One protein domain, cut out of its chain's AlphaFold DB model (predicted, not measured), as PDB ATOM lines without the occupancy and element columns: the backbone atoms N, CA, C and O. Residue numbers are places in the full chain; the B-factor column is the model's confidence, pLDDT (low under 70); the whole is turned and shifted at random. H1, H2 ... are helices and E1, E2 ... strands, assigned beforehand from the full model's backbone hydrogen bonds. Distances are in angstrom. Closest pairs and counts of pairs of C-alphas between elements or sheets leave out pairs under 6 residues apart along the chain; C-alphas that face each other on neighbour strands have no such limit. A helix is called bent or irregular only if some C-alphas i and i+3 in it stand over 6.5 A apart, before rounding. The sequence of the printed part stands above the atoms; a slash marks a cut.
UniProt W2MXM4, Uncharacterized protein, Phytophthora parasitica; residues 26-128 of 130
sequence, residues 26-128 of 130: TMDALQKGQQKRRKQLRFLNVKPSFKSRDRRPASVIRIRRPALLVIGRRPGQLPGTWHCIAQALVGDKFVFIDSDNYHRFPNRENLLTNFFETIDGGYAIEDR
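What this domain is: This is residues 26 to 128 of the 130 residues of an uncharacterized protein of Phytophthora parasitica (UniProt W2MXM4). The domain is one strongly twisted, six-stranded antiparallel sheet, which curls round the short helix H4. H3 packs on the same face as H4, slanting over the long strand E6, with the short H2 at its start, while H1 lies beside the edge strand E1, on the opposite face. The printed part has 103 residues with four named helices and six named strands, in the order H1 E1 H2 H3 E2 E3 E4 E5 H4 E6; across the sheet the order is E1 E6 E2 E3 E4 E5. The class is mixed, helices and strands. The whole is compact, with a radius of gyration of the C-alphas of 13.1 A, and rounded, with spans of 35 by 34 by 32 A.

How they stand to each other: Begin with H1, residues 27 to 35, and E1, residues 39 to 43, whose closest C-alphas are those of Gln 34 and Gln 40, 5.6 A apart. H1 is on the sheet, over none of its strands, at a height over the sheet of 4.3 A, only just above the sheet's level. Beside E1 look for E6, residues 118 to 127, antiparallel at 145 degrees, with N 40 and O 126 at 2.8 A. Next comes H2, residues 48 to 51, which only grazes the sheet with residues 50 to 51. It touches H3, residues 53 to 62, only at the corner, with the C-alphas of Phe 50 and Arg 56 closest at 4.9 A. H3 is irregular: C-alphas 54 and 57 are 7.1 A apart. H3 is on the sheet at a height of 8.3 A, on the opposite face from H1. It lies over E6, and only just not over E2, residues 67 to 73, on which 2 of its C-alphas fall. It runs slantwise to the strands, at 36 degrees to E6 on the local plane; the closest C-alphas of H3 and E6 are those of Arg 56 and Ile 119, 6.9 A apart. E1, H2 H3 and E2 form a split strand-helix-strand unit, two strands running the same way with E6 between them, and its crossover is right-handed. E6 and E2 are antiparallel, with N 69 and O 123 at 2.8 A. From E2 follow a meander, each strand the antiparallel neighbour of the one before, through E3, residues 83 to 90, E4, residues 93 to 98, and E5, residues 104 to 106. Its three hairpins show N 70 and O 85 at 2.8 A for E2 and E3, N 90 and O 93 at 2.8 A for E3 and E4, and N 96 and O 105 at 2.9 A for E4 and E5. Then H4, residues 109 to 115, touches H3 at a steep tilt of 63 degrees, opposite ways, with the C-alphas of Pro 57 and Glu 109 closest at 5.6 A. The sheet curls round H4. There are three layers, helices on both faces of a sheet: H3 and H4 on one face, H1 on the other. H1 and H4 are apart, for instance. In H1 and H4 every O i to N i+4 pair is within hydrogen-bond range, in H3 4 of 6, and H2 is too short for such a pair.

Where its parts are: Find C-alpha 27 at (-10.413, -35.617, 35.004); from there H1 runs 12.2 A to C-alpha 35. E1 is 13.1 A long and H3 15.2 A. E2 starts at C-alpha 67, (-19.987, -24.474, 27.461), and covers 19.9 A; E3 covers 21.3 A and E4 16.1 A. H2, E5 and H4 are shorter. E6, the longest strand, runs 27.8 A to C-alpha 127 at (-26.698, -32.160, 30.780).

The domain as a whole: The two C-alphas farthest apart, those of Gly 76 and Arg 128, are 36.3 A apart. The printed part has no cut. No link is long; E2 to E3, with 9 residues between them, is short, and the others are tight. The mean pLDDT of the printed part is 83.2; look for values under 70 at residue 26, residues 48 to 49 and residues 78 to 81.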
ATOM      1  N   THR A  26      -7.760 -34.492  38.939       67.88
ATOM      2  CA  THR A  26      -7.929 -35.513  37.907       67.88
ATOM      3  C   THR A  26      -9.180 -35.215  37.082       67.88
ATOM      4  O   THR A  26     -10.158 -34.641  37.580       67.88
ATOM      5  N   MET A  27      -9.198 -35.660  35.825       72.31
ATOM      6  CA  MET A  27     -10.413 -35.617  35.004       72.31
ATOM      7  C   MET A  27     -11.599 -36.298  35.704       72.31
ATOM      8  O   MET A  27     -12.732 -35.836  35.581       72.31
ATOM      9  N   ASP A  28     -11.334 -37.321  36.517       71.69
ATOM     10  CA  ASP A  28     -12.313 -37.979  37.383       71.69
ATOM     11  C   ASP A  28     -12.916 -37.041  38.433       71.69
ATOM     12  O   ASP A  28     -14.132 -37.040  38.641       71.69
ATOM     13  N   ALA A  29     -12.093 -36.230  39.100       77.38
ATOM     14  CA  ALA A  29     -12.575 -35.245  40.063       77.38
ATOM     15  C   ALA A  29     -13.453 -34.191  39.373       77.38
ATOM     16  O   ALA A  29     -14.530 -33.855  39.879       77.38
ATOM     17  N   LEU A  30     -13.046 -33.733  38.186       77.50
ATOM     18  CA  LEU A  30     -13.832 -32.801  37.380       77.50
ATOM     19  C   LEU A  30     -15.168 -33.424  36.940       77.50
ATOM     20  O   LEU A  30     -16.220 -32.804  37.105       77.50
ATOM     21  N   GLN A  31     -15.149 -34.670  36.458       79.44
ATOM     22  CA  GLN A  31     -16.343 -35.417  36.058       79.44
ATOM     23  C   GLN A  31     -17.311 -35.594  37.234       79.44
ATOM     24  O   GLN A  31     -18.497 -35.293  37.101       79.44
ATOM     25  N   LYS A  32     -16.821 -36.007  38.411       83.38
ATOM     26  CA  LYS A  32     -17.631 -36.115  39.640       83.38
ATOM     27  C   LYS A  32     -18.216 -34.763  40.059       83.38
ATOM     28  O   LYS A  32     -19.367 -34.692  40.490       83.38
ATOM     29  N   GLY A  33     -17.452 -33.680  39.902       86.12
ATOM     30  CA  GLY A  33     -17.926 -32.315  40.135       86.12
ATOM     31  C   GLY A  33     -19.104 -31.938  39.231       86.12
ATOM     32  O   GLY A  33     -20.110 -31.419  39.718       86.12
ATOM     33  N   GLN A  34     -19.022 -32.260  37.936       87.19
ATOM     34  CA  GLN A  34     -20.120 -32.032  36.990       87.19
ATOM     35  C   GLN A  34     -21.327 -32.932  37.273       87.19
ATOM     36  O   GLN A  34     -22.464 -32.461  37.226       87.19
ATOM     37  N   GLN A  35     -21.108 -34.189  37.672       87.12
ATOM     38  CA  GLN A  35     -22.191 -35.113  38.028       87.12
ATOM     39  C   GLN A  35     -23.055 -34.588  39.178       87.12
ATOM     40  O   GLN A  35     -24.280 -34.685  39.105       87.12
ATOM     41  N   LYS A  36     -22.457 -33.953  40.198       89.75
ATOM     42  CA  LYS A  36     -23.215 -33.293  41.282       89.75
ATOM     43  C   LYS A  36     -24.142 -32.182  40.780       89.75
ATOM     44  O   LYS A  36     -25.111 -31.844  41.451       89.75
ATOM     45  N   ARG A  37     -23.858 -31.624  39.602       88.69
ATOM     46  CA  ARG A  37     -24.679 -30.621  38.912       88.69
ATOM     47  C   ARG A  37     -25.601 -31.220  37.847       88.69
ATOM     48  O   ARG A  37     -26.158 -30.463  37.064       88.69
ATOM     49  N   ARG A  38     -25.759 -32.551  37.809       90.75
ATOM     50  CA  ARG A  38     -26.479 -33.288  36.753       90.75
ATOM     51  C   ARG A  38     -25.910 -33.029  35.351       90.75
ATOM     52  O   ARG A  38     -26.638 -33.061  34.366       90.75
ATOM     53  N   LYS A  39     -24.599 -32.796  35.269       90.81
ATOM     54  CA  LYS A  39     -23.858 -32.578  34.024       90.81
ATOM     55  C   LYS A  39     -22.829 -33.677  33.786       90.81
ATOM     56  O   LYS A  39     -22.470 -34.422  34.698       90.81
ATOM     57  N   GLN A  40     -22.333 -33.752  32.560       88.69
ATOM     58  CA  GLN A  40     -21.270 -34.657  32.142       88.69
ATOM     59  C   GLN A  40     -20.259 -33.946  31.240       88.69
ATOM     60  O   GLN A  40     -20.622 -33.053  30.471       88.69
ATOM     61  N   LEU A  41     -18.993 -34.363  31.310       86.88
ATOM     62  CA  LEU A  41     -17.984 -34.005  30.320       86.88
ATOM     63  C   LEU A  41     -18.032 -35.015  29.180       86.88
ATOM     64  O   LEU A  41     -17.820 -36.211  29.379       86.88
ATOM     65  N   ARG A  42     -18.265 -34.529  27.964       86.56
ATOM     66  CA  ARG A  42     -18.190 -35.337  26.752       86.56
ATOM     67  C   ARG A  42     -16.899 -35.039  26.014       86.56
ATOM     68  O   ARG A  42     -16.728 -33.942  25.485       86.56
ATOM     69  N   PHE A  43     -16.015 -36.029  25.952       84.88
ATOM     70  CA  PHE A  43     -14.743 -35.909  25.250       84.88
ATOM     71  C   PHE A  43     -14.953 -35.758  23.739       84.88
ATOM     72  O   PHE A  43     -15.649 -36.558  23.111       84.88
ATOM     73  N   LEU A  44     -14.367 -34.717  23.149       81.88
ATOM     74  CA  LEU A  44     -14.571 -34.368  21.742       81.88
ATOM     75  C   LEU A  44     -13.471 -34.896  20.821       81.88
ATOM     76  O   LEU A  44     -13.695 -34.967  19.612       81.88
ATOM     77  N   ASN A  45     -12.328 -35.335  21.361       77.94
ATOM     78  CA  ASN A  45     -11.195 -35.783  20.545       77.94
ATOM     79  C   ASN A  45     -11.438 -37.083  19.773       77.94
ATOM     80  O   ASN A  45     -10.652 -37.440  18.899       77.94
ATOM     81  N   VAL A  46     -12.545 -37.773  20.038       72.75
ATOM     82  CA  VAL A  46     -12.998 -38.897  19.210       72.75
ATOM     83  C   VAL A  46     -13.392 -38.454  17.793       72.75
ATOM     84  O   VAL A  46     -13.374 -39.267  16.870       72.75
ATOM     85  N   LYS A  47     -13.705 -37.165  17.586       70.25
ATOM     86  CA  LYS A  47     -14.068 -36.613  16.275       70.25
ATOM     87  C   LYS A  47     -12.831 -36.405  15.388       70.25
ATOM     88  O   LYS A  47     -11.845 -35.846  15.867       70.25
ATOM     89  N   PRO A  48     -12.887 -36.735  14.080       69.00
ATOM     90  CA  PRO A  48     -11.754 -36.580  13.157       69.00
ATOM     91  C   PRO A  48     -11.131 -35.178  13.150       69.00
ATOM     92  O   PRO A  48      -9.915 -35.036  13.069       69.00
ATOM     93  N   SER A  49     -11.960 -34.142  13.302       66.25
ATOM     94  CA  SER A  49     -11.530 -32.742  13.330       66.25
ATOM     95  C   SER A  49     -10.673 -32.388  14.554       66.25
ATOM     96  O   SER A  49      -9.795 -31.540  14.457       66.25
ATOM     97  N   PHE A  50     -10.864 -33.086  15.679       71.88
ATOM     98  CA  PHE A  50     -10.018 -32.965  16.868       71.88
ATOM     99  C   PHE A  50      -8.864 -33.977  16.898       71.88
ATOM    100  O   PHE A  50      -7.934 -33.801  17.684       71.88
ATOM    101  N   LYS A  51      -8.881 -35.034  16.074       72.38
ATOM    102  CA  LYS A  51      -7.767 -35.997  16.019       72.38
ATOM    103  C   LYS A  51      -6.493 -35.340  15.491       72.38
ATOM    104  O   LYS A  51      -5.445 -35.471  16.118       72.38
ATOM    105  N   SER A  52      -6.603 -34.588  14.395       77.56
ATOM    106  CA  SER A  52      -5.485 -33.830  13.819       77.56
ATOM    107  C   SER A  52      -5.147 -32.624  14.694       77.56
ATOM    108  O   SER A  52      -5.981 -31.736  14.865       77.56
ATOM    109  N   ARG A  53      -3.924 -32.597  15.238       74.00
ATOM    110  CA  ARG A  53      -3.443 -31.538  16.139       74.00
ATOM    111  C   ARG A  53      -3.507 -30.155  15.486       74.00
ATOM    112  O   ARG A  53      -4.036 -29.240  16.108       74.00
ATOM    113  N   ASP A  54      -3.111 -30.050  14.221       78.69
ATOM    114  CA  ASP A  54      -3.103 -28.787  13.466       78.69
ATOM    115  C   ASP A  54      -4.511 -28.241  13.199       78.69
ATOM    116  O   ASP A  54      -4.705 -27.042  13.043       78.69
ATOM    117  N   ARG A  55      -5.530 -29.111  13.186       80.56
ATOM    118  CA  ARG A  55      -6.934 -28.721  12.972       80.56
ATOM    119  C   ARG A  55      -7.706 -28.475  14.270       80.56
ATOM    120  O   ARG A  55      -8.866 -28.048  14.208       80.56
ATOM    121  N   ARG A  56      -7.113 -28.747  15.443       84.25
ATOM    122  CA  ARG A  56      -7.779 -28.566  16.749       84.25
ATOM    123  C   ARG A  56      -8.197 -27.116  16.997       84.25
ATOM    124  O   ARG A  56      -9.360 -26.943  17.364       84.25
ATOM    125  N   PRO A  57      -7.352 -26.093  16.764       86.62
ATOM    126  CA  PRO A  57      -7.739 -24.706  17.006       86.62
ATOM    127  C   PRO A  57      -8.982 -24.303  16.201       86.62
ATOM    128  O   PRO A  57     -10.016 -23.986  16.790       86.62
ATOM    129  N   ALA A  58      -8.949 -24.451  14.872       87.31
ATOM    130  CA  ALA A  58     -10.103 -24.222  14.003       87.31
ATOM    131  C   ALA A  58     -11.362 -24.996  14.445       87.31
ATOM    132  O   ALA A  58     -12.479 -24.472  14.405       87.31
ATOM    133  N   SER A  59     -11.201 -26.248  14.887       87.25
ATOM    134  CA  SER A  59     -12.316 -27.080  15.352       87.25
ATOM    135  C   SER A  59     -12.953 -26.558  16.640       87.25
ATOM    136  O   SER A  59     -14.177 -26.586  16.752       87.25
ATOM    137  N   VAL A  60     -12.152 -26.059  17.586       87.56
ATOM    138  CA  VAL A  60     -12.630 -25.422  18.825       87.56
ATOM    139  C   VAL A  60     -13.446 -24.170  18.507       87.56
ATOM    140  O   VAL A  60     -14.565 -24.029  18.997       87.56
ATOM    141  N   ILE A  61     -12.935 -23.288  17.641       89.31
ATOM    142  CA  ILE A  61     -13.612 -22.025  17.295       89.31
ATOM    143  C   ILE A  61     -14.992 -22.265  16.671       89.31
ATOM    144  O   ILE A  61     -15.931 -21.507  16.921       89.31
ATOM    145  N   ARG A  62     -15.124 -23.327  15.866       88.06
ATOM    146  CA  ARG A  62     -16.361 -23.671  15.149       88.06
ATOM    147  C   ARG A  62     -17.425 -24.328  16.026       88.06
ATOM    148  O   ARG A  62     -18.579 -24.395  15.604       88.06
ATOM    149  N   ILE A  63     -17.082 -24.820  17.216       86.25
ATOM    150  CA  ILE A  63     -18.073 -25.420  18.110       86.25
ATOM    151  C   ILE A  63     -19.013 -24.334  18.632       86.25
ATOM    152  O   ILE A  63     -18.597 -23.339  19.211       86.25
ATOM    153  N   ARG A  64     -20.314 -24.554  18.443       84.75
ATOM    154  CA  ARG A  64     -21.383 -23.684  18.946       84.75
ATOM    155  C   ARG A  64     -22.105 -24.369  20.097       84.75
ATOM    156  O   ARG A  64     -23.267 -24.742  19.981       84.75
ATOM    157  N   ARG A  65     -21.381 -24.623  21.187       82.50
ATOM    158  CA  ARG A  65     -21.940 -25.228  22.405       82.50
ATOM    159  C   ARG A  65     -21.862 -24.236  23.558       82.50
ATOM    160  O   ARG A  65     -20.828 -23.592  23.679       82.50
ATOM    161  N   PRO A  66     -22.899 -24.134  24.412       75.00
ATOM    162  CA  PRO A  66     -22.957 -23.109  25.458       75.00
ATOM    163  C   PRO A  66     -21.756 -23.115  26.408       75.00
ATOM    164  O   PRO A  66     -21.362 -22.060  26.899       75.00
ATOM    165  N   ALA A  67     -21.182 -24.296  26.654       82.94
ATOM    166  CA  ALA A  67     -19.987 -24.474  27.461       82.94
ATOM    167  C   ALA A  67     -19.089 -25.562  26.856       82.94
ATOM    168  O   ALA A  67     -19.450 -26.745  26.802       82.94
ATOM    169  N   LEU A  68     -17.905 -25.153  26.414       90.75
ATOM    170  CA  LEU A  68     -16.836 -26.034  25.959       90.75
ATOM    171  C   LEU A  68     -15.603 -25.784  26.824       90.75
ATOM    172  O   LEU A  68     -15.155 -24.655  26.971       90.75
ATOM    173  N   LEU A  69     -15.049 -26.852  27.375       90.31
ATOM    174  CA  LEU A  69     -13.780 -26.853  28.076       90.31
ATOM    175  C   LEU A  69     -12.671 -27.221  27.093       90.31
ATOM    176  O   LEU A  69     -12.791 -28.219  26.380       90.31
ATOM    177  N   VAL A  70     -11.595 -26.451  27.070       89.12
ATOM    178  CA  VAL A  70     -10.388 -26.760  26.303       89.12
ATOM    179  C   VAL A  70      -9.245 -26.908  27.291       89.12
ATOM    180  O   VAL A  70      -9.059 -26.062  28.165       89.12
ATOM    181  N   ILE A  71      -8.519 -28.010  27.165       86.19
ATOM    182  CA  ILE A  71      -7.370 -28.352  27.992       86.19
ATOM    183  C   ILE A  71      -6.155 -28.438  27.076       86.19
ATOM    184  O   ILE A  71      -6.213 -29.057  26.006       86.19
ATOM    185  N   GLY A  72      -5.065 -27.814  27.489       84.00
ATOM    186  CA  GLY A  72      -3.820 -27.805  26.740       84.00
ATOM    187  C   GLY A  72      -2.640 -27.363  27.587       84.00
ATOM    188  O   GLY A  72      -2.810 -26.973  28.739       84.00
ATOM    189  N   ARG A  73      -1.447 -27.403  27.005       83.50
ATOM    190  CA  ARG A  73      -0.205 -26.944  27.626       83.50
ATOM    191  C   ARG A  73       0.153 -25.558  27.102       83.50
ATOM    192  O   ARG A  73       0.133 -25.331  25.889       83.50
ATOM    193  N   ARG A  74       0.459 -24.622  27.999       83.00
ATOM    194  CA  ARG A  74       0.969 -23.291  27.641       83.00
ATOM    195  C   ARG A  74       2.444 -23.356  27.232       83.00
ATOM    196  O   ARG A  74       3.155 -24.260  27.677       83.00
ATOM    197  N   PRO A  75       2.926 -22.384  26.442       80.44
ATOM    198  CA  PRO A  75       4.353 -22.229  26.198       80.44
ATOM    199  C   PRO A  75       5.129 -22.124  27.516       80.44
ATOM    200  O   PRO A  75       4.783 -21.321  28.379       80.44
ATOM    201  N   GLY A  76       6.168 -22.945  27.666       77.31
ATOM    202  CA  GLY A  76       7.020 -22.966  28.861       77.31
ATOM    203  C   GLY A  76       6.559 -23.900  29.987       77.31
ATOM    204  O   GLY A  76       7.331 -24.125  30.914       77.31
ATOM    205  N   GLN A  77       5.366 -24.500  29.891       72.94
ATOM    206  CA  GLN A  77       4.891 -25.491  30.865       72.94
ATOM    207  C   GLN A  77       5.546 -26.862  30.662       72.94
ATOM    208  O   GLN A  77       5.779 -27.300  29.528       72.94
ATOM    209  N   LEU A  78       5.771 -27.580  31.765       69.56
ATOM    210  CA  LEU A  78       6.289 -28.948  31.741       69.56
ATOM    211  C   LEU A  78       5.261 -29.939  31.153       69.56
ATOM    212  O   LEU A  78       4.046 -29.731  31.220       69.56
ATOM    213  N   PRO A  79       5.707 -31.063  30.568       67.38
ATOM    214  CA  PRO A  79       4.802 -32.155  30.228       67.38
ATOM    215  C   PRO A  79       4.056 -32.664  31.472       67.38
ATOM    216  O   PRO A  79       4.668 -32.923  32.503       67.38
ATOM    217  N   GLY A  80       2.734 -32.822  31.372       65.06
ATOM    218  CA  GLY A  80       1.886 -33.280  32.481       65.06
ATOM    219  C   GLY A  80       1.267 -32.161  33.325       65.06
ATOM    220  O   GLY A  80       0.361 -32.443  34.105       65.06
ATOM    221  N   THR A  81       1.677 -30.904  33.131       68.31
ATOM    222  CA  THR A  81       0.910 -29.738  33.594       68.31
ATOM    223  C   THR A  81      -0.068 -29.298  32.514       68.31
ATOM    224  O   THR A  81       0.297 -29.191  31.341       68.31
ATOM    225  N   TRP A  82      -1.316 -29.064  32.913       72.94
ATOM    226  CA  TRP A  82      -2.380 -28.651  32.007       72.94
ATOM    227  C   TRP A  82      -2.968 -27.321  32.434       72.94
ATOM    228  O   TRP A  82      -3.184 -27.057  33.614       72.94
ATOM    229  N   HIS A  83      -3.315 -26.530  31.433       81.12
ATOM    230  CA  HIS A  83      -4.044 -25.290  31.569       81.12
ATOM    231  C   HIS A  83      -5.421 -25.431  30.933       81.12
ATOM    232  O   HIS A  83      -5.607 -26.156  29.949       81.12
ATOM    233  N   CYS A  84      -6.405 -24.741  31.498       83.69
ATOM    234  CA  CYS A  84      -7.780 -24.846  31.059       83.69
ATOM    235  C   CYS A  84      -8.353 -23.496  30.620       83.69
ATOM    236  O   CYS A  84      -8.132 -22.467  31.247       83.69
ATOM    237  N   ILE A  85      -9.138 -23.498  29.547       89.00
ATOM    238  CA  ILE A  85     -10.020 -22.377  29.220       89.00
ATOM    239  C   ILE A  85     -11.433 -22.884  28.970       89.00
ATOM    240  O   ILE A  85     -11.644 -23.999  28.485       89.00
ATOM    241  N   ALA A  86     -12.413 -22.036  29.254       90.25
ATOM    242  CA  ALA A  86     -13.795 -22.264  28.875       90.25
ATOM    243  C   ALA A  86     -14.160 -21.376  27.684       90.25
ATOM    244  O   ALA A  86     -14.041 -20.158  27.757       90.25
ATOM    245  N   GLN A  87     -14.654 -21.965  26.601       92.19
ATOM    246  CA  GLN A  87     -15.442 -21.239  25.614       92.19
ATOM    247  C   GLN A  87     -16.885 -21.177  26.121       92.19
ATOM    248  O   GLN A  87     -17.510 -22.209  26.382       92.19
ATOM    249  N   ALA A  88     -17.403 -19.963  26.260       89.44
ATOM    250  CA  ALA A  88     -18.743 -19.706  26.761       89.44
ATOM    251  C   ALA A  88     -19.467 -18.689  25.878       89.44
ATOM    252  O   ALA A  88     -18.846 -17.788  25.309       89.44
ATOM    253  N   LEU A  89     -20.789 -18.828  25.789       89.62
ATOM    254  CA  LEU A  89     -21.653 -17.806  25.206       89.62
ATOM    255  C   LEU A  89     -21.903 -16.707  26.253       89.62
ATOM    256  O   LEU A  89     -22.493 -16.971  27.299       89.62
ATOM    257  N   VAL A  90     -21.436 -15.488  25.984       86.44
ATOM    258  CA  VAL A  90     -21.636 -14.303  26.827       86.44
ATOM    259  C   VAL A  90     -22.365 -13.252  25.996       86.44
ATOM    260  O   VAL A  90     -21.811 -12.715  25.038       86.44
ATOM    261  N   GLY A  91     -23.622 -12.982  26.354       87.69
ATOM    262  CA  GLY A  91     -24.525 -12.223  25.491       87.69
ATOM    263  C   GLY A  91     -24.783 -12.990  24.192       87.69
ATOM    264  O   GLY A  91     -25.208 -14.142  24.224       87.69
ATOM    265  N   ASP A  92     -24.478 -12.366  23.061       89.12
ATOM    266  CA  ASP A  92     -24.619 -12.916  21.709       89.12
ATOM    267  C   ASP A  92     -23.309 -13.500  21.143       89.12
ATOM    268  O   ASP A  92     -23.268 -13.970  20.003       89.12
ATOM    269  N   LYS A  93     -22.215 -13.478  21.919       90.81
ATOM    270  CA  LYS A  93     -20.867 -13.803  21.428       90.81
ATOM    271  C   LYS A  93     -20.217 -14.926  22.211       90.81
ATOM    272  O   LYS A  93     -20.273 -14.991  23.435       90.81
ATOM    273  N   PHE A  94     -19.521 -15.791  21.480       91.81
ATOM    274  CA  PHE A  94     -18.611 -16.750  22.090       91.81
ATOM    275  C   PHE A  94     -17.303 -16.056  22.470       91.81
ATOM    276  O   PHE A  94     -16.694 -15.367  21.648       91.81
ATOM    277  N   VAL A  95     -16.867 -16.280  23.704       92.25
ATOM    278  CA  VAL A  95     -15.589 -15.814  24.251       92.25
ATOM    279  C   VAL A  95     -14.867 -16.974  24.913       92.25
ATOM    280  O   VAL A  95     -15.501 -17.936  25.348       92.25
ATOM    281  N   PHE A  96     -13.549 -16.867  25.010       91.69
ATOM    282  CA  PHE A  96     -12.758 -17.715  25.884       91.69
ATOM    283  C   PHE A  96     -12.582 -17.051  27.245       91.69
ATOM    284  O   PHE A  96     -12.448 -15.832  27.333       91.69
ATOM    285  N   ILE A  97     -12.590 -17.866  28.291       90.00
ATOM    286  CA  ILE A  97     -12.382 -17.476  29.681       90.00
ATOM    287  C   ILE A  97     -11.243 -18.333  30.223       90.00
ATOM    288  O   ILE A  97     -11.350 -19.561  30.239       90.00
ATOM    289  N   ASP A  98     -10.165 -17.682  30.638       85.44
ATOM    290  CA  ASP A  98      -9.006 -18.315  31.265       85.44
ATOM    291  C   ASP A  98      -9.350 -18.836  32.677       85.44
ATOM    292  O   ASP A  98     -10.012 -18.135  33.444       85.44
ATOM    293  N   SER A  99      -8.934 -20.061  33.027       78.62
ATOM    294  CA  SER A  99      -9.188 -20.640  34.354       78.62
ATOM    295  C   SER A  99      -8.498 -19.906  35.501       78.62
ATOM    296  O   SER A  99      -8.986 -19.986  36.628       78.62
ATOM    297  N   ASP A 100      -7.399 -19.200  35.233       75.12
ATOM    298  CA  ASP A 100      -6.471 -18.791  36.299       75.12
ATOM    299  C   ASP A 100      -6.728 -17.373  36.773       75.12
ATOM    300  O   ASP A 100      -6.698 -17.068  37.962       75.12
ATOM    301  N   ASN A 101      -7.013 -16.498  35.816       76.69
ATOM    302  CA  ASN A 101      -7.221 -15.073  36.045       76.69
ATOM    303  C   ASN A 101      -8.628 -14.617  35.621       76.69
ATOM    304  O   ASN A 101      -8.947 -13.437  35.753       76.69
ATOM    305  N   TYR A 102      -9.464 -15.527  35.101       76.94
ATOM    306  CA  TYR A 102     -10.807 -15.241  34.582       76.94
ATOM    307  C   TYR A 102     -10.849 -14.169  33.483       76.94
ATOM    308  O   TYR A 102     -11.910 -13.604  33.189       76.94
ATOM    309  N   HIS A 103      -9.708 -13.900  32.845       81.50
ATOM    310  CA  HIS A 103      -9.608 -12.971  31.736       81.50
ATOM    311  C   HIS A 103     -10.401 -13.501  30.543       81.50
ATOM    312  O   HIS A 103     -10.351 -14.687  30.204       81.50
ATOM    313  N   ARG A 104     -11.149 -12.599  29.901       87.19
ATOM    314  CA  ARG A 104     -11.973 -12.918  28.735       87.19
ATOM    315  C   ARG A 104     -11.273 -12.453  27.476       87.19
ATOM    316  O   ARG A 104     -10.959 -11.272  27.361       87.19
ATOM    317  N   PHE A 105     -11.125 -13.346  26.507       90.31
ATOM    318  CA  PHE A 105     -10.571 -13.003  25.204       90.31
ATOM    319  C   PHE A 105     -11.467 -13.490  24.056       90.31
ATOM    320  O   PHE A 105     -12.250 -14.433  24.223       90.31
ATOM    321  N   PRO A 106     -11.417 -12.829  22.884       92.69
ATOM    322  CA  PRO A 106     -12.242 -13.203  21.740       92.69
ATOM    323  C   PRO A 106     -12.069 -14.670  21.321       92.69
ATOM    324  O   PRO A 106     -10.955 -15.190  21.312       92.69
ATOM    325  N   ASN A 107     -13.160 -15.312  20.888       91.44
ATOM    326  CA  ASN A 107     -13.138 -16.648  20.279       91.44
ATOM    327  C   ASN A 107     -12.493 -16.600  18.880       91.44
ATOM    328  O   ASN A 107     -13.189 -16.624  17.862       91.44
ATOM    329  N   ARG A 108     -11.163 -16.469  18.832       91.50
ATOM    330  CA  ARG A 108     -10.351 -16.412  17.611       91.50
ATOM    331  C   ARG A 108      -9.254 -17.465  17.637       91.50
ATOM    332  O   ARG A 108      -8.640 -17.710  18.671       91.50
ATOM    333  N   GLU A 109      -8.993 -18.044  16.472       90.50
ATOM    334  CA  GLU A 109      -8.027 -19.129  16.314       90.50
ATOM    335  C   GLU A 109      -6.606 -18.705  16.689       90.50
ATOM    336  O   GLU A 109      -5.966 -19.381  17.484       90.50
ATOM    337  N   ASN A 110      -6.156 -17.543  16.209       87.50
ATOM    338  CA  ASN A 110      -4.819 -17.024  16.494       87.50
ATOM    339  C   ASN A 110      -4.581 -16.754  17.992       87.50
ATOM    340  O   ASN A 110      -3.478 -16.930  18.494       87.50
ATOM    341  N   LEU A 111      -5.616 -16.333  18.726       88.56
ATOM    342  CA  LEU A 111      -5.513 -16.142  20.174       88.56
ATOM    343  C   LEU A 111      -5.400 -17.482  20.897       88.56
ATOM    344  O   LEU A 111      -4.631 -17.603  21.843       88.56
ATOM    345  N   LEU A 112      -6.122 -18.497  20.423       87.56
ATOM    346  CA  LEU A 112      -6.051 -19.845  20.969       87.56
ATOM    347  C   LEU A 112      -4.680 -20.497  20.721       87.56
ATOM    348  O   LEU A 112      -4.146 -21.131  21.626       87.56
ATOM    349  N   THR A 113      -4.095 -20.314  19.532       86.25
ATOM    350  CA  THR A 113      -2.749 -20.819  19.200       86.25
ATOM    351  C   THR A 113      -1.637 -20.079  19.935       86.25
ATOM    352  O   THR A 113      -0.600 -20.667  20.206       86.25
ATOM    353  N   ASN A 114      -1.837 -18.804  20.276       86.44
ATOM    354  CA  ASN A 114      -0.882 -18.063  21.103       86.44
ATOM    355  C   ASN A 114      -0.989 -18.454  22.582       86.44
ATOM    356  O   ASN A 114      -0.010 -18.381  23.318       86.44
ATOM    357  N   PHE A 115      -2.188 -18.845  23.018       85.50
ATOM    358  CA  PHE A 115      -2.445 -19.239  24.396       85.50
ATOM    359  C   PHE A 115      -1.902 -20.641  24.705       85.50
ATOM    360  O   PHE A 115      -1.315 -20.850  25.762       85.50
ATOM    361  N   PHE A 116      -2.090 -21.603  23.797       86.81
ATOM    362  CA  PHE A 116      -1.636 -22.982  23.971       86.81
ATOM    363  C   PHE A 116      -0.524 -23.345  22.988       86.81
ATOM    364  O   PHE A 116      -0.707 -23.255  21.778       86.81
ATOM    365  N   GLU A 117       0.573 -23.894  23.507       83.56
ATOM    366  CA  GLU A 117       1.576 -24.598  22.699       83.56
ATOM    367  C   GLU A 117       0.998 -25.923  22.169       83.56
ATOM    368  O   GLU A 117       1.251 -26.350  21.037       83.56
ATOM    369  N   THR A 118       0.190 -26.601  22.992       82.69
ATOM    370  CA  THR A 118      -0.488 -27.849  22.629       82.69
ATOM    371  C   THR A 118      -1.934 -27.809  23.112       82.69
ATOM    372  O   THR A 118      -2.200 -27.460  24.254       82.69
ATOM    373  N   ILE A 119      -2.892 -28.175  22.255       85.69
ATOM    374  CA  ILE A 119      -4.268 -28.456  22.695       85.69
ATOM    375  C   ILE A 119      -4.371 -29.959  22.877       85.69
ATOM    376  O   ILE A 119      -4.371 -30.691  21.886       85.69
ATOM    377  N   ASP A 120      -4.486 -30.416  24.115       78.44
ATOM    378  CA  ASP A 120      -4.488 -31.839  24.445       78.44
ATOM    379  C   ASP A 120      -5.898 -32.423  24.347       78.44
ATOM    380  O   ASP A 120      -6.074 -33.552  23.882       78.44
ATOM    381  N   GLY A 121      -6.933 -31.633  24.649       80.00
ATOM    382  CA  GLY A 121      -8.301 -32.048  24.377       80.00
ATOM    383  C   GLY A 121      -9.393 -31.018  24.603       80.00
ATOM    384  O   GLY A 121      -9.202 -29.977  25.221       80.00
ATOM    385  N   GLY A 122     -10.567 -31.336  24.059       85.62
ATOM    386  CA  GLY A 122     -11.795 -30.575  24.245       85.62
ATOM    387  C   GLY A 122     -12.884 -31.427  24.892       85.62
ATOM    388  O   GLY A 122     -13.078 -32.587  24.520       85.62
ATOM    389  N   TYR A 123     -13.629 -30.837  25.822       87.31
ATOM    390  CA  TYR A 123     -14.762 -31.468  26.490       87.31
ATOM    391  C   TYR A 123     -15.978 -30.562  26.420       87.31
ATOM    392  O   TYR A 123     -15.950 -29.432  26.896       87.31
ATOM    393  N   ALA A 124     -17.080 -31.053  25.869       88.56
ATOM    394  CA  ALA A 124     -18.343 -30.345  26.016       88.56
ATOM    395  C   ALA A 124     -18.938 -30.637  27.390       88.56
ATOM    396  O   ALA A 124     -18.963 -31.794  27.811       88.56
ATOM    397  N   ILE A 125     -19.443 -29.605  28.060       88.50
ATOM    398  CA  ILE A 125     -20.217 -29.777  29.285       88.50
ATOM    399  C   ILE A 125     -21.686 -29.851  28.877       88.50
ATOM    400  O   ILE A 125     -22.251 -28.873  28.391       88.50
ATOM    401  N   GLU A 126     -22.287 -31.021  29.044       88.75
ATOM    402  CA  GLU A 126     -23.670 -31.301  28.654       88.75
ATOM    403  C   GLU A 126     -24.490 -31.701  29.879       88.75
ATOM    404  O   GLU A 126     -23.935 -32.161  30.881       88.75
ATOM    405  N   ASP A 127     -25.807 -31.554  29.797       88.88
ATOM    406  CA  ASP A 127     -26.698 -32.160  30.780       88.88
ATOM    407  C   ASP A 127     -26.631 -33.684  30.663       88.88
ATOM    408  O   ASP A 127     -26.426 -34.249  29.581       88.88
ATOM    409  N   ARG A 128     -26.747 -34.363  31.801       82.06
ATOM    410  CA  ARG A 128     -26.775 -35.822  31.822       82.06
ATOM    411  C   ARG A 128     -28.139 -36.278  31.285       82.06
ATOM    412  O   ARG A 128     -29.149 -35.768  31.776       82.06
TER     413      ARG A 128